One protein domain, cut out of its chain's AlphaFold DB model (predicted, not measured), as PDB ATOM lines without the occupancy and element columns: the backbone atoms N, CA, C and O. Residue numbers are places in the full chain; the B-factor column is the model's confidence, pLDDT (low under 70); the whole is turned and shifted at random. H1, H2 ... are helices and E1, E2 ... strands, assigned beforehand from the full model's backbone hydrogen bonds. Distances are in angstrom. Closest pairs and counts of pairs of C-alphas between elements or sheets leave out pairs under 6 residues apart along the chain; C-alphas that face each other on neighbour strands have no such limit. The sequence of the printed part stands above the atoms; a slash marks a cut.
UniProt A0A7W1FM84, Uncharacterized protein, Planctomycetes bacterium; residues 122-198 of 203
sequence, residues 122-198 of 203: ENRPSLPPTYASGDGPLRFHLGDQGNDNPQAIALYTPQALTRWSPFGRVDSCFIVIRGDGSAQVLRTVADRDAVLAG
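AT A GLANCE: This is residues 122 to 198 of the 203 residues of an uncharacterized protein of Planctomycetes bacterium (UniProt A0A7W1FM84). The long strand E5 is the spine of a narrow sheet, with E3 and E4 one after the other along one side, E6 on the other side, and the single helix H1 packed along one face. A small hairpin, E1 and E2, lies off this sheet, away from H1. The printed part has 77 residues, in the order E1 E2 E3 E4 E5 E6 H1, of mixed class, with under half of the residues in named elements; both sheets are antiparallel. It is elongated, spanning 45 by 26 by 16 A, and only just compact, close to loose, with a radius of gyration of the C-alphas of 13.4 A.

IN THESE COORDINATES: E1, residues 130 to 132, begins at C-alpha 130 (-30.967, -18.074, 37.660), and E2 is residues 137 to 139. E3 is residues 153 to 156; E4, residues 161 to 165, is 13.0 A long; E5, residues 168 to 178, is 31.6 A long. E6 is residues 183 to 186, and H1, residues 189 to 196, is 10.5 A long, ending at C-alpha 196 (-27.466, -8.684, 54.356).

HOW THE PARTS SIT: In the hairpin of E1 and E2, N 131 and O 138 are 2.8 A apart. E4, E5 and E6 form a meander, each strand the antiparallel neighbour of the one before. Within hydrogen-bond range are N 163 and O 170 of the neighbours E4 and E5, at 2.8 A, N 177 and O 155 of the antiparallel neighbours E5 and E3, at 2.8 A, and N 176 and O 184 of the neighbours E5 and E6, at 2.9 A. H1 is on this branched sheet at a height of 8.6 A, along E5 at 10 degrees on the local plane; the closest C-alphas of the two, Phe 174 and Arg 192, are 6.9 A apart. In H1 every O i to N i+4 pair is within hydrogen-bond range.

THE WHOLE: The farthest C-alphas, Asp 148 and Pro 166, are 45.2 A apart. The printed part has no cut, and the link E2 to E3 is long, with 13 residues. The pLDDT is under 70 at residues 122 to 125, 145 to 148 and 150.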
ATOM      1  N   GLU A 122     -34.500 -29.073  52.833       64.06
ATOM      2  CA  GLU A 122     -33.358 -29.842  53.367       64.06
ATOM      3  C   GLU A 122     -32.028 -29.635  52.614       64.06
ATOM      4  O   GLU A 122     -31.134 -30.472  52.716       64.06
ATOM      5  N   ASN A 123     -31.855 -28.557  51.837       55.81
ATOM      6  CA  ASN A 123     -30.573 -28.285  51.156       55.81
ATOM      7  C   ASN A 123     -30.068 -29.461  50.287       55.81
ATOM      8  O   ASN A 123     -28.877 -29.783  50.237       55.81
ATOM      9  N   ARG A 124     -30.975 -30.123  49.554       60.16
ATOM     10  CA  ARG A 124     -30.558 -31.042  48.482       60.16
ATOM     11  C   ARG A 124     -29.656 -30.277  47.505       60.16
ATOM     12  O   ARG A 124     -29.872 -29.078  47.326       60.16
ATOM     13  N   PRO A 125     -28.683 -30.931  46.841       60.59
ATOM     14  CA  PRO A 125     -27.676 -30.284  45.990       60.59
ATOM     15  C   PRO A 125     -28.261 -29.781  44.656       60.59
ATOM     16  O   PRO A 125     -27.725 -30.036  43.579       60.59
ATOM     17  N   SER A 126     -29.394 -29.091  44.703       74.12
ATOM     18  CA  SER A 126     -29.929 -28.345  43.584       74.12
ATOM     19  C   SER A 126     -29.277 -26.968  43.583       74.12
ATOM     20  O   SER A 126     -29.145 -26.303  44.611       74.12
ATOM     21  N   LEU A 127     -28.806 -26.561  42.414       84.56
ATOM     22  CA  LEU A 127     -28.222 -25.243  42.248       84.56
ATOM     23  C   LEU A 127     -29.317 -24.184  42.448       84.56
ATOM     24  O   LEU A 127     -30.444 -24.407  41.999       84.56
ATOM     25  N   PRO A 128     -28.995 -23.033  43.062       88.44
ATOM     26  CA  PRO A 128     -29.916 -21.910  43.110       88.44
ATOM     27  C   PRO A 128     -30.382 -21.509  41.703       88.44
ATOM     28  O   PRO A 128     -29.607 -21.652  40.741       88.44
ATOM     29  N   PRO A 129     -31.606 -20.972  41.574       92.25
ATOM     30  CA  PRO A 129     -32.151 -20.567  40.290       92.25
ATOM     31  C   PRO A 129     -31.350 -19.418  39.679       92.25
ATOM     32  O   PRO A 129     -30.540 -18.746  40.336       92.25
ATOM     33  N   THR A 130     -31.572 -19.189  38.390       94.00
ATOM     34  CA  THR A 130     -30.967 -18.074  37.660       94.00
ATOM     35  C   THR A 130     -31.985 -16.978  37.400       94.00
ATOM     36  O   THR A 130     -33.151 -17.256  37.174       94.00
ATOM     37  N   TYR A 131     -31.540 -15.726  37.374       92.94
ATOM     38  CA  TYR A 131     -32.340 -14.575  36.982       92.94
ATOM     39  C   TYR A 131     -31.671 -13.830  35.828       92.94
ATOM     40  O   TYR A 131     -30.446 -13.794  35.705       92.94
ATOM     41  N   ALA A 132     -32.476 -13.198  34.979       90.69
ATOM     42  CA  ALA A 132     -31.975 -12.340  33.915       90.69
ATOM     43  C   ALA A 132     -31.674 -10.942  34.473       90.69
ATOM     44  O   ALA A 132     -32.596 -10.139  34.657       90.69
ATOM     45  N   SER A 133     -30.397 -10.623  34.708       89.50
ATOM     46  CA  SER A 133     -29.987  -9.288  35.176       89.50
ATOM     47  C   SER A 133     -30.274  -8.217  34.128       89.50
ATOM     48  O   SER A 133     -30.705  -7.124  34.461       89.50
ATOM     49  N   GLY A 134     -30.173  -8.561  32.846       85.00
ATOM     50  CA  GLY A 134     -30.362  -7.659  31.705       85.00
ATOM     51  C   GLY A 134     -29.176  -7.699  30.745       85.00
ATOM     52  O   GLY A 134     -29.376  -7.527  29.543       85.00
ATOM     53  N   ASP A 135     -27.991  -8.019  31.269       83.62
ATOM     54  CA  ASP A 135     -26.776  -8.304  30.492       83.62
ATOM     55  C   ASP A 135     -26.571  -9.809  30.271       83.62
ATOM     56  O   ASP A 135     -25.870 -10.227  29.354       83.62
ATOM     57  N   GLY A 136     -27.230 -10.640  31.081       86.69
ATOM     58  CA  GLY A 136     -27.244 -12.085  30.912       86.69
ATOM     59  C   GLY A 136     -27.928 -12.807  32.073       86.69
ATOM     60  O   GLY A 136     -28.431 -12.165  33.004       86.69
ATOM     61  N   PRO A 137     -27.977 -14.146  32.017       92.25
ATOM     62  CA  PRO A 137     -28.404 -14.956  33.145       92.25
ATOM     63  C   PRO A 137     -27.327 -14.943  34.239       92.25
ATOM     64  O   PRO A 137     -26.157 -15.224  33.984       92.25
ATOM     65  N   LEU A 138     -27.734 -14.649  35.470       93.81
ATOM     66  CA  LEU A 138     -26.912 -14.739  36.675       93.81
ATOM     67  C   LEU A 138     -27.590 -15.647  37.688       93.81
ATOM     68  O   LEU A 138     -28.802 -15.826  37.654       93.81
ATOM     69  N   ARG A 139     -26.821 -16.228  38.603       94.56
ATOM     70  CA  ARG A 139     -27.370 -17.099  39.643       94.56
ATOM     71  C   ARG A 139     -27.676 -16.307  40.910       94.56
ATOM     72  O   ARG A 139     -26.915 -15.411  41.273       94.56
ATOM     73  N   PHE A 140     -28.761 -16.662  41.593       93.88
ATOM     74  CA  PHE A 140     -28.966 -16.215  42.968       93.88
ATOM     75  C   PHE A 140     -27.826 -16.721  43.860       93.88
ATOM     76  O   PHE A 140     -27.363 -17.854  43.728       93.88
ATOM     77  N   HIS A 141     -27.369 -15.877  44.774       93.06
ATOM     78  CA  HIS A 141     -26.445 -16.289  45.820       93.06
ATOM     79  C   HIS A 141     -27.224 -16.802  47.024       93.06
ATOM     80  O   HIS A 141     -28.266 -16.250  47.372       93.06
ATOM     81  N   LEU A 142     -26.692 -17.846  47.657       89.44
ATOM     82  CA  LEU A 142     -27.196 -18.342  48.931       89.44
ATOM     83  C   LEU A 142     -26.851 -17.333  50.027       89.44
ATOM     84  O   LEU A 142     -25.716 -16.853  50.099       89.44
ATOM     85  N   GLY A 143     -27.845 -16.986  50.839       84.12
ATOM     86  CA  GLY A 143     -27.626 -16.249  52.078       84.12
ATOM     87  C   GLY A 143     -27.163 -17.170  53.205       84.12
ATOM     88  O   GLY A 143     -26.977 -18.374  53.013       84.12
ATOM     89  N   ASP A 144     -26.949 -16.591  54.383       72.38
ATOM     90  CA  ASP A 144     -26.529 -17.349  55.557       72.38
ATOM     91  C   ASP A 144     -27.715 -18.149  56.117       72.38
ATOM     92  O   ASP A 144     -28.596 -17.615  56.794       72.38
ATOM     93  N   GLN A 145     -27.758 -19.440  55.782       62.50
ATOM     94  CA  GLN A 145     -28.787 -20.376  56.244       62.50
ATOM     95  C   GLN A 145     -28.511 -20.916  57.659       62.50
ATOM     96  O   GLN A 145     -29.244 -21.774  58.139       62.50
ATOM     97  N   GLY A 146     -27.452 -20.445  58.332       55.66
ATOM     98  CA  GLY A 146     -26.986 -20.991  59.611       55.66
ATOM     99  C   GLY A 146     -27.910 -20.765  60.816       55.66
ATOM    100  O   GLY A 146     -27.618 -21.272  61.894       55.66
ATOM    101  N   ASN A 147     -29.009 -20.026  60.660       56.53
ATOM    102  CA  ASN A 147     -30.016 -19.848  61.700       56.53
ATOM    103  C   ASN A 147     -31.363 -20.362  61.194       56.53
ATOM    104  O   ASN A 147     -31.857 -19.853  60.190       56.53
ATOM    105  N   ASP A 148     -32.018 -21.235  61.966       64.06
ATOM    106  CA  ASP A 148     -33.430 -21.658  61.813       64.06
ATOM    107  C   ASP A 148     -34.436 -20.492  61.980       64.06
ATOM    108  O   ASP A 148     -35.611 -20.665  62.308       64.06
ATOM    109  N   ASN A 149     -33.978 -19.254  61.803       73.81
ATOM    110  CA  ASN A 149     -34.794 -18.067  61.861       73.81
ATOM    111  C   ASN A 149     -35.528 -17.907  60.518       73.81
ATOM    112  O   ASN A 149     -34.871 -17.721  59.495       73.81
ATOM    113  N   PRO A 150     -36.871 -17.870  60.492       69.69
ATOM    114  CA  PRO A 150     -37.631 -17.627  59.262       69.69
ATOM    115  C   PRO A 150     -37.309 -16.272  58.605       69.69
ATOM    116  O   PRO A 150     -37.555 -16.085  57.416       69.69
ATOM    117  N   GLN A 151     -36.724 -15.328  59.352       74.88
ATOM    118  CA  GLN A 151     -36.246 -14.053  58.818       74.88
ATOM    119  C   GLN A 151     -34.845 -14.115  58.192       74.88
ATOM    120  O   GLN A 151     -34.412 -13.108  57.627       74.88
ATOM    121  N   ALA A 152     -34.143 -15.250  58.283       82.75
ATOM    122  CA  ALA A 152     -32.843 -15.438  57.657       82.75
ATOM    123  C   ALA A 152     -32.962 -15.357  56.131       82.75
ATOM    124  O   ALA A 152     -33.972 -15.739  55.531       82.75
ATOM    125  N   ILE A 153     -31.922 -14.826  55.497       86.94
ATOM    126  CA  ILE A 153     -31.882 -14.652  54.049       86.94
ATOM    127  C   ILE A 153     -31.515 -15.992  53.424       86.94
ATOM    128  O   ILE A 153     -30.430 -16.512  53.661       86.94
ATOM    129  N   ALA A 154     -32.407 -16.530  52.598       88.06
ATOM    130  CA  ALA A 154     -32.173 -17.773  51.876       88.06
ATOM    131  C   ALA A 154     -31.449 -17.516  50.551       88.06
ATOM    132  O   ALA A 154     -30.465 -18.188  50.244       88.06
ATOM    133  N   LEU A 155     -31.909 -16.524  49.780       91.56
ATOM    134  CA  LEU A 155     -31.343 -16.163  48.480       91.56
ATOM    135  C   LEU A 155     -31.274 -14.649  48.295       91.56
ATOM    136  O   LEU A 155     -32.123 -13.908  48.784       91.56
ATOM    137  N   TYR A 156     -30.309 -14.179  47.510       93.25
ATOM    138  CA  TYR A 156     -30.259 -12.787  47.068       93.25
ATOM    139  C   TYR A 156     -29.629 -12.637  45.681       93.25
ATOM    140  O   TYR A 156     -28.875 -13.493  45.217       93.25
ATOM    141  N   THR A 157     -29.934 -11.531  45.004       95.00
ATOM    142  CA  THR A 157     -29.313 -11.177  43.721       95.00
ATOM    143  C   THR A 157     -27.978 -10.456  43.957       95.00
ATOM    144  O   THR A 157     -27.991  -9.334  44.483       95.00
ATOM    145  N   PRO A 158     -26.821 -11.028  43.567       92.06
ATOM    146  CA  PRO A 158     -25.520 -10.377  43.749       92.06
ATOM    147  C   PRO A 158     -25.341  -9.136  42.862       92.06
ATOM    148  O   PRO A 158     -24.607  -8.219  43.224       92.06
ATOM    149  N   GLN A 159     -26.031  -9.075  41.722       94.81
ATOM    150  CA  GLN A 159     -26.066  -7.914  40.829       94.81
ATOM    151  C   GLN A 159     -27.500  -7.431  40.633       94.81
ATOM    152  O   GLN A 159     -28.437  -8.232  40.701       94.81
ATOM    153  N   ALA A 160     -27.668  -6.138  40.366       94.31
ATOM    154  CA  ALA A 160     -28.980  -5.563  40.124       94.31
ATOM    155  C   ALA A 160     -29.625  -6.159  38.866       94.31
ATOM    156  O   ALA A 160     -28.953  -6.517  37.897       94.31
ATOM    157  N   LEU A 161     -30.953  -6.186  38.847       94.31
ATOM    158  CA  LEU A 161     -31.686  -6.167  37.595       94.31
ATOM    159  C   LEU A 161     -31.506  -4.780  36.978       94.31
ATOM    160  O   LEU A 161     -31.814  -3.760  37.601       94.31
ATOM    161  N   THR A 162     -31.022  -4.747  35.746       93.69
ATOM    162  CA  THR A 162     -30.773  -3.544  34.966       93.69
ATOM    163  C   THR A 162     -31.923  -3.296  34.004       93.69
ATOM    164  O   THR A 162     -32.407  -4.198  33.325       93.69
ATOM    165  N   ARG A 163     -32.376  -2.053  33.906       91.19
ATOM    166  CA  ARG A 163     -33.372  -1.617  32.925       91.19
ATOM    167  C   ARG A 163     -32.688  -1.009  31.716       91.19
ATOM    168  O   ARG A 163     -31.641  -0.380  31.856       91.19
ATOM    169  N   TRP A 164     -33.281  -1.143  30.537       84.75
ATOM    170  CA  TRP A 164     -32.794  -0.398  29.377       84.75
ATOM    171  C   TRP A 164     -33.098   1.104  29.510       84.75
ATOM    172  O   TRP A 164     -34.114   1.513  30.073       84.75
ATOM    173  N   SER A 165     -32.212   1.933  28.973       84.12
ATOM    174  CA  SER A 165     -32.436   3.356  28.753       84.12
ATOM    175  C   SER A 165     -31.769   3.783  27.441       84.12
ATOM    176  O   SER A 165     -30.871   3.084  26.961       84.12
ATOM    177  N   PRO A 166     -32.124   4.956  26.888       75.75
ATOM    178  CA  PRO A 166     -31.434   5.505  25.722       75.75
ATOM    179  C   PRO A 166     -29.916   5.678  25.906       75.75
ATOM    180  O   PRO A 166     -29.191   5.734  24.921       75.75
ATOM    181  N   PHE A 167     -29.430   5.741  27.151       85.69
ATOM    182  CA  PHE A 167     -28.016   5.921  27.496       85.69
ATOM    183  C   PHE A 167     -27.330   4.621  27.941       85.69
ATOM    184  O   PHE A 167     -26.234   4.660  28.492       85.69
ATOM    185  N   GLY A 168     -27.972   3.470  27.720       84.88
ATOM    186  CA  GLY A 168     -27.474   2.157  28.129       84.88
ATOM    187  C   GLY A 168     -28.295   1.518  29.248       84.88
ATOM    188  O   GLY A 168     -29.367   2.003  29.622       84.88
ATOM    189  N   ARG A 169     -27.812   0.383  29.756       86.94
ATOM    190  CA  ARG A 169     -28.425  -0.331  30.883       86.94
ATOM    191  C   ARG A 169     -28.163   0.428  32.186       86.94
ATOM    192  O   ARG A 169     -27.069   0.936  32.398       86.94
ATOM    193  N   VAL A 170     -29.180   0.519  33.037       91.62
ATOM    194  CA  VAL A 170     -29.115   1.218  34.328       91.62
ATOM    195  C   VAL A 170     -29.641   0.297  35.416       91.62
ATOM    196  O   VAL A 170     -30.705  -0.298  35.240       91.62
ATOM    197  N   ASP A 171     -28.946   0.216  36.545       93.31
ATOM    198  CA  ASP A 171     -29.401  -0.539  37.714       93.31
ATOM    199  C   ASP A 171     -30.804  -0.098  38.147       93.31
ATOM    200  O   ASP A 171     -31.138   1.093  38.174       93.31
ATOM    201  N   SER A 172     -31.655  -1.074  38.454       93.69
ATOM    202  CA  SER A 172     -33.049  -0.823  38.807       93.69
ATOM    203  C   SER A 172     -33.420  -1.386  40.171       93.69
ATOM    204  O   SER A 172     -34.027  -0.662  40.961       93.69
ATOM    205  N   CYS A 173     -33.113  -2.653  40.449       94.81
ATOM    206  CA  CYS A 173     -33.414  -3.246  41.749       94.81
ATOM    207  C   CYS A 173     -32.588  -4.495  42.064       94.81
ATOM    208  O   CYS A 173     -32.060  -5.152  41.173       94.81
ATOM    209  N   PHE A 174     -32.544  -4.838  43.346       95.56
ATOM    210  CA  PHE A 174     -32.066  -6.105  43.885       95.56
ATOM    211  C   PHE A 174     -33.239  -6.857  44.511       95.56
ATOM    212  O   PHE A 174     -34.244  -6.254  44.894       95.56
ATOM    213  N   ILE A 175     -33.111  -8.171  44.625       95.94
ATOM    214  CA  ILE A 175     -34.124  -9.048  45.205       95.94
ATOM    215  C   ILE A 175     -33.468  -9.855  46.321       95.94
ATOM    216  O   ILE A 175     -32.385 -10.416  46.137       95.94
ATOM    217  N   VAL A 176     -34.141  -9.920  47.464       93.56
ATOM    218  CA  VAL A 176     -33.785 -10.762  48.609       93.56
ATOM    219  C   VAL A 176     -34.972 -11.668  48.916       93.56
ATOM    220  O   VAL A 176     -36.104 -11.193  48.979       93.56
ATOM    221  N   ILE A 177     -34.715 -12.959  49.102       92.25
ATOM    222  CA  ILE A 177     -35.700 -13.979  49.467       92.25
ATOM    223  C   ILE A 177     -35.307 -14.552  50.825       92.25
ATOM    224  O   ILE A 177     -34.154 -14.938  51.032       92.25
ATOM    225  N   ARG A 178     -36.256 -14.601  51.756       90.25
ATOM    226  CA  ARG A 178     -36.056 -15.149  53.103       90.25
ATOM    227  C   ARG A 178     -36.417 -16.632  53.166       90.25
ATOM    228  O   ARG A 178     -37.027 -17.159  52.236       90.25
ATOM    229  N   GLY A 179     -36.044 -17.295  54.260       84.56
ATOM    230  CA  GLY A 179     -36.326 -18.718  54.491       84.56
ATOM    231  C   GLY A 179     -37.817 -19.072  54.466       84.56
ATOM    232  O   GLY A 179     -38.180 -20.160  54.039       84.56
ATOM    233  N   ASP A 180     -38.694 -18.137  54.833       85.69
ATOM    234  CA  ASP A 180     -40.153 -18.291  54.743       85.69
ATOM    235  C   ASP A 180     -40.732 -18.094  53.320       85.69
ATOM    236  O   ASP A 180     -41.947 -18.159  53.120       85.69
ATOM    237  N   GLY A 181     -39.889 -17.821  52.318       85.62
ATOM    238  CA  GLY A 181     -40.300 -17.533  50.940       85.62
ATOM    239  C   GLY A 181     -40.811 -16.104  50.711       85.62
ATOM    240  O   GLY A 181     -41.247 -15.767  49.597       85.62
ATOM    241  N   SER A 182     -40.763 -15.237  51.730       90.19
ATOM    242  CA  SER A 182     -41.034 -13.810  51.568       90.19
ATOM    243  C   SER A 182     -39.936 -13.148  50.732       90.19
ATOM    244  O   SER A 182     -38.760 -13.507  50.800       90.19
ATOM    245  N   ALA A 183     -40.339 -12.193  49.892       92.06
ATOM    246  CA  ALA A 183     -39.457 -11.516  48.952       92.06
ATOM    247  C   ALA A 183     -39.447 -10.014  49.222       92.06
ATOM    248  O   ALA A 183     -40.501  -9.406  49.417       92.06
ATOM    249  N   GLN A 184     -38.265  -9.413  49.183       92.56
ATOM    250  CA  GLN A 184     -38.061  -7.983  49.344       92.56
ATOM    251  C   GLN A 184     -37.309  -7.424  48.134       92.56
ATOM    252  O   GLN A 184     -36.262  -7.942  47.744       92.56
ATOM    253  N   VAL A 185     -37.853  -6.358  47.541       93.88
ATOM    254  CA  VAL A 185     -37.241  -5.648  46.410       93.88
ATOM    255  C   VAL A 185     -36.553  -4.393  46.928       93.88
ATOM    256  O   VAL A 185     -37.187  -3.541  47.546       93.88
ATOM    257  N   LEU A 186     -35.259  -4.277  46.653       93.75
ATOM    258  CA  LEU A 186     -34.388  -3.204  47.125       93.75
ATOM    259  C   LEU A 186     -33.937  -2.348  45.948       93.75
ATOM    260  O   LEU A 186     -33.825  -2.847  44.829       93.75
ATOM    261  N   ARG A 187     -33.697  -1.054  46.167       91.25
ATOM    262  CA  ARG A 187     -33.375  -0.125  45.069       91.25
ATOM    263  C   ARG A 187     -31.894   0.169  44.949       91.25
ATOM    264  O   ARG A 187     -31.437   0.456  43.847       91.25
ATOM    265  N   THR A 188     -31.157   0.105  46.052       91.81
ATOM    266  CA  THR A 188     -29.737   0.453  46.070       91.81
ATOM    267  C   THR A 188     -28.873  -0.696  46.571       91.81
ATOM    268  O   THR A 188     -29.336  -1.604  47.262       91.81
ATOM    269  N   VAL A 189     -27.586  -0.633  46.219       91.62
ATOM    270  CA  VAL A 189     -26.557  -1.534  46.755       91.62
ATOM    271  C   VAL A 189     -26.460  -1.386  48.276       91.62
ATOM    272  O   VAL A 189     -26.372  -2.388  48.974       91.62
ATOM    273  N   ALA A 190     -26.560  -0.156  48.789       91.38
ATOM    274  CA  ALA A 190     -26.520   0.116  50.221       91.38
ATOM    275  C   ALA A 190     -27.678  -0.562  50.970       91.38
ATOM    276  O   ALA A 190     -27.443  -1.177  52.004       91.38
ATOM    277  N   ASP A 191     -28.901  -0.526  50.425       90.88
ATOM    278  CA  ASP A 191     -30.056  -1.212  51.029       90.88
ATOM    279  C   ASP A 191     -29.842  -2.727  51.065       90.88
ATOM    280  O   ASP A 191     -30.151  -3.382  52.058       90.88
ATOM    281  N   ARG A 192     -29.302  -3.291  49.977       90.88
ATOM    282  CA  ARG A 192     -28.964  -4.716  49.901       90.88
ATOM    283  C   ARG A 192     -27.947  -5.084  50.969       90.88
ATOM    284  O   ARG A 192     -28.166  -6.044  51.699       90.88
ATOM    285  N   ASP A 193     -26.865  -4.326  51.068       89.81
ATOM    286  CA  ASP A 193     -25.780  -4.620  52.001       89.81
ATOM    287  C   ASP A 193     -26.231  -4.433  53.457       89.81
ATOM    288  O   ASP A 193     -25.889  -5.251  54.308       89.81
ATOM    289  N   ALA A 194     -27.079  -3.438  53.736       88.56
ATOM    290  CA  ALA A 194     -27.698  -3.244  55.045       88.56
ATOM    291  C   ALA A 194     -28.586  -4.436  55.441       88.56
ATOM    292  O   ALA A 194     -28.461  -4.956  56.550       88.56
ATOM    293  N   VAL A 195     -29.432  -4.924  54.524       87.94
ATOM    294  CA  VAL A 195     -30.275  -6.111  54.757       87.94
ATOM    295  C   VAL A 195     -29.435  -7.356  54.993       87.94
ATOM    296  O   VAL A 195     -29.720  -8.112  55.919       87.94
ATOM    297  N   LEU A 196     -28.387  -7.559  54.193       86.81
ATOM    298  CA  LEU A 196     -27.466  -8.684  54.356       86.81
ATOM    299  C   LEU A 196     -26.704  -8.616  55.689       86.81
ATOM    300  O   LEU A 196     -26.425  -9.653  56.280       86.81
ATOM    301  N   ALA A 197     -26.428  -7.411  56.197       85.62
ATOM    302  CA  ALA A 197     -25.843  -7.184  57.516       85.62
ATOM    303  C   ALA A 197     -26.859  -7.278  58.678       85.62
ATOM    304  O   ALA A 197     -26.497  -7.023  59.827       85.62
ATOM    305  N   GLY A 198     -28.126  -7.616  58.407       81.44
ATOM    306  CA  GLY A 198     -29.181  -7.736  59.419       81.44
ATOM    307  C   GLY A 198     -29.721  -6.399  59.938       81.44
ATOM    308  O   GLY A 198     -30.381  -6.362  60.975       81.44
TER     309      GLY A 198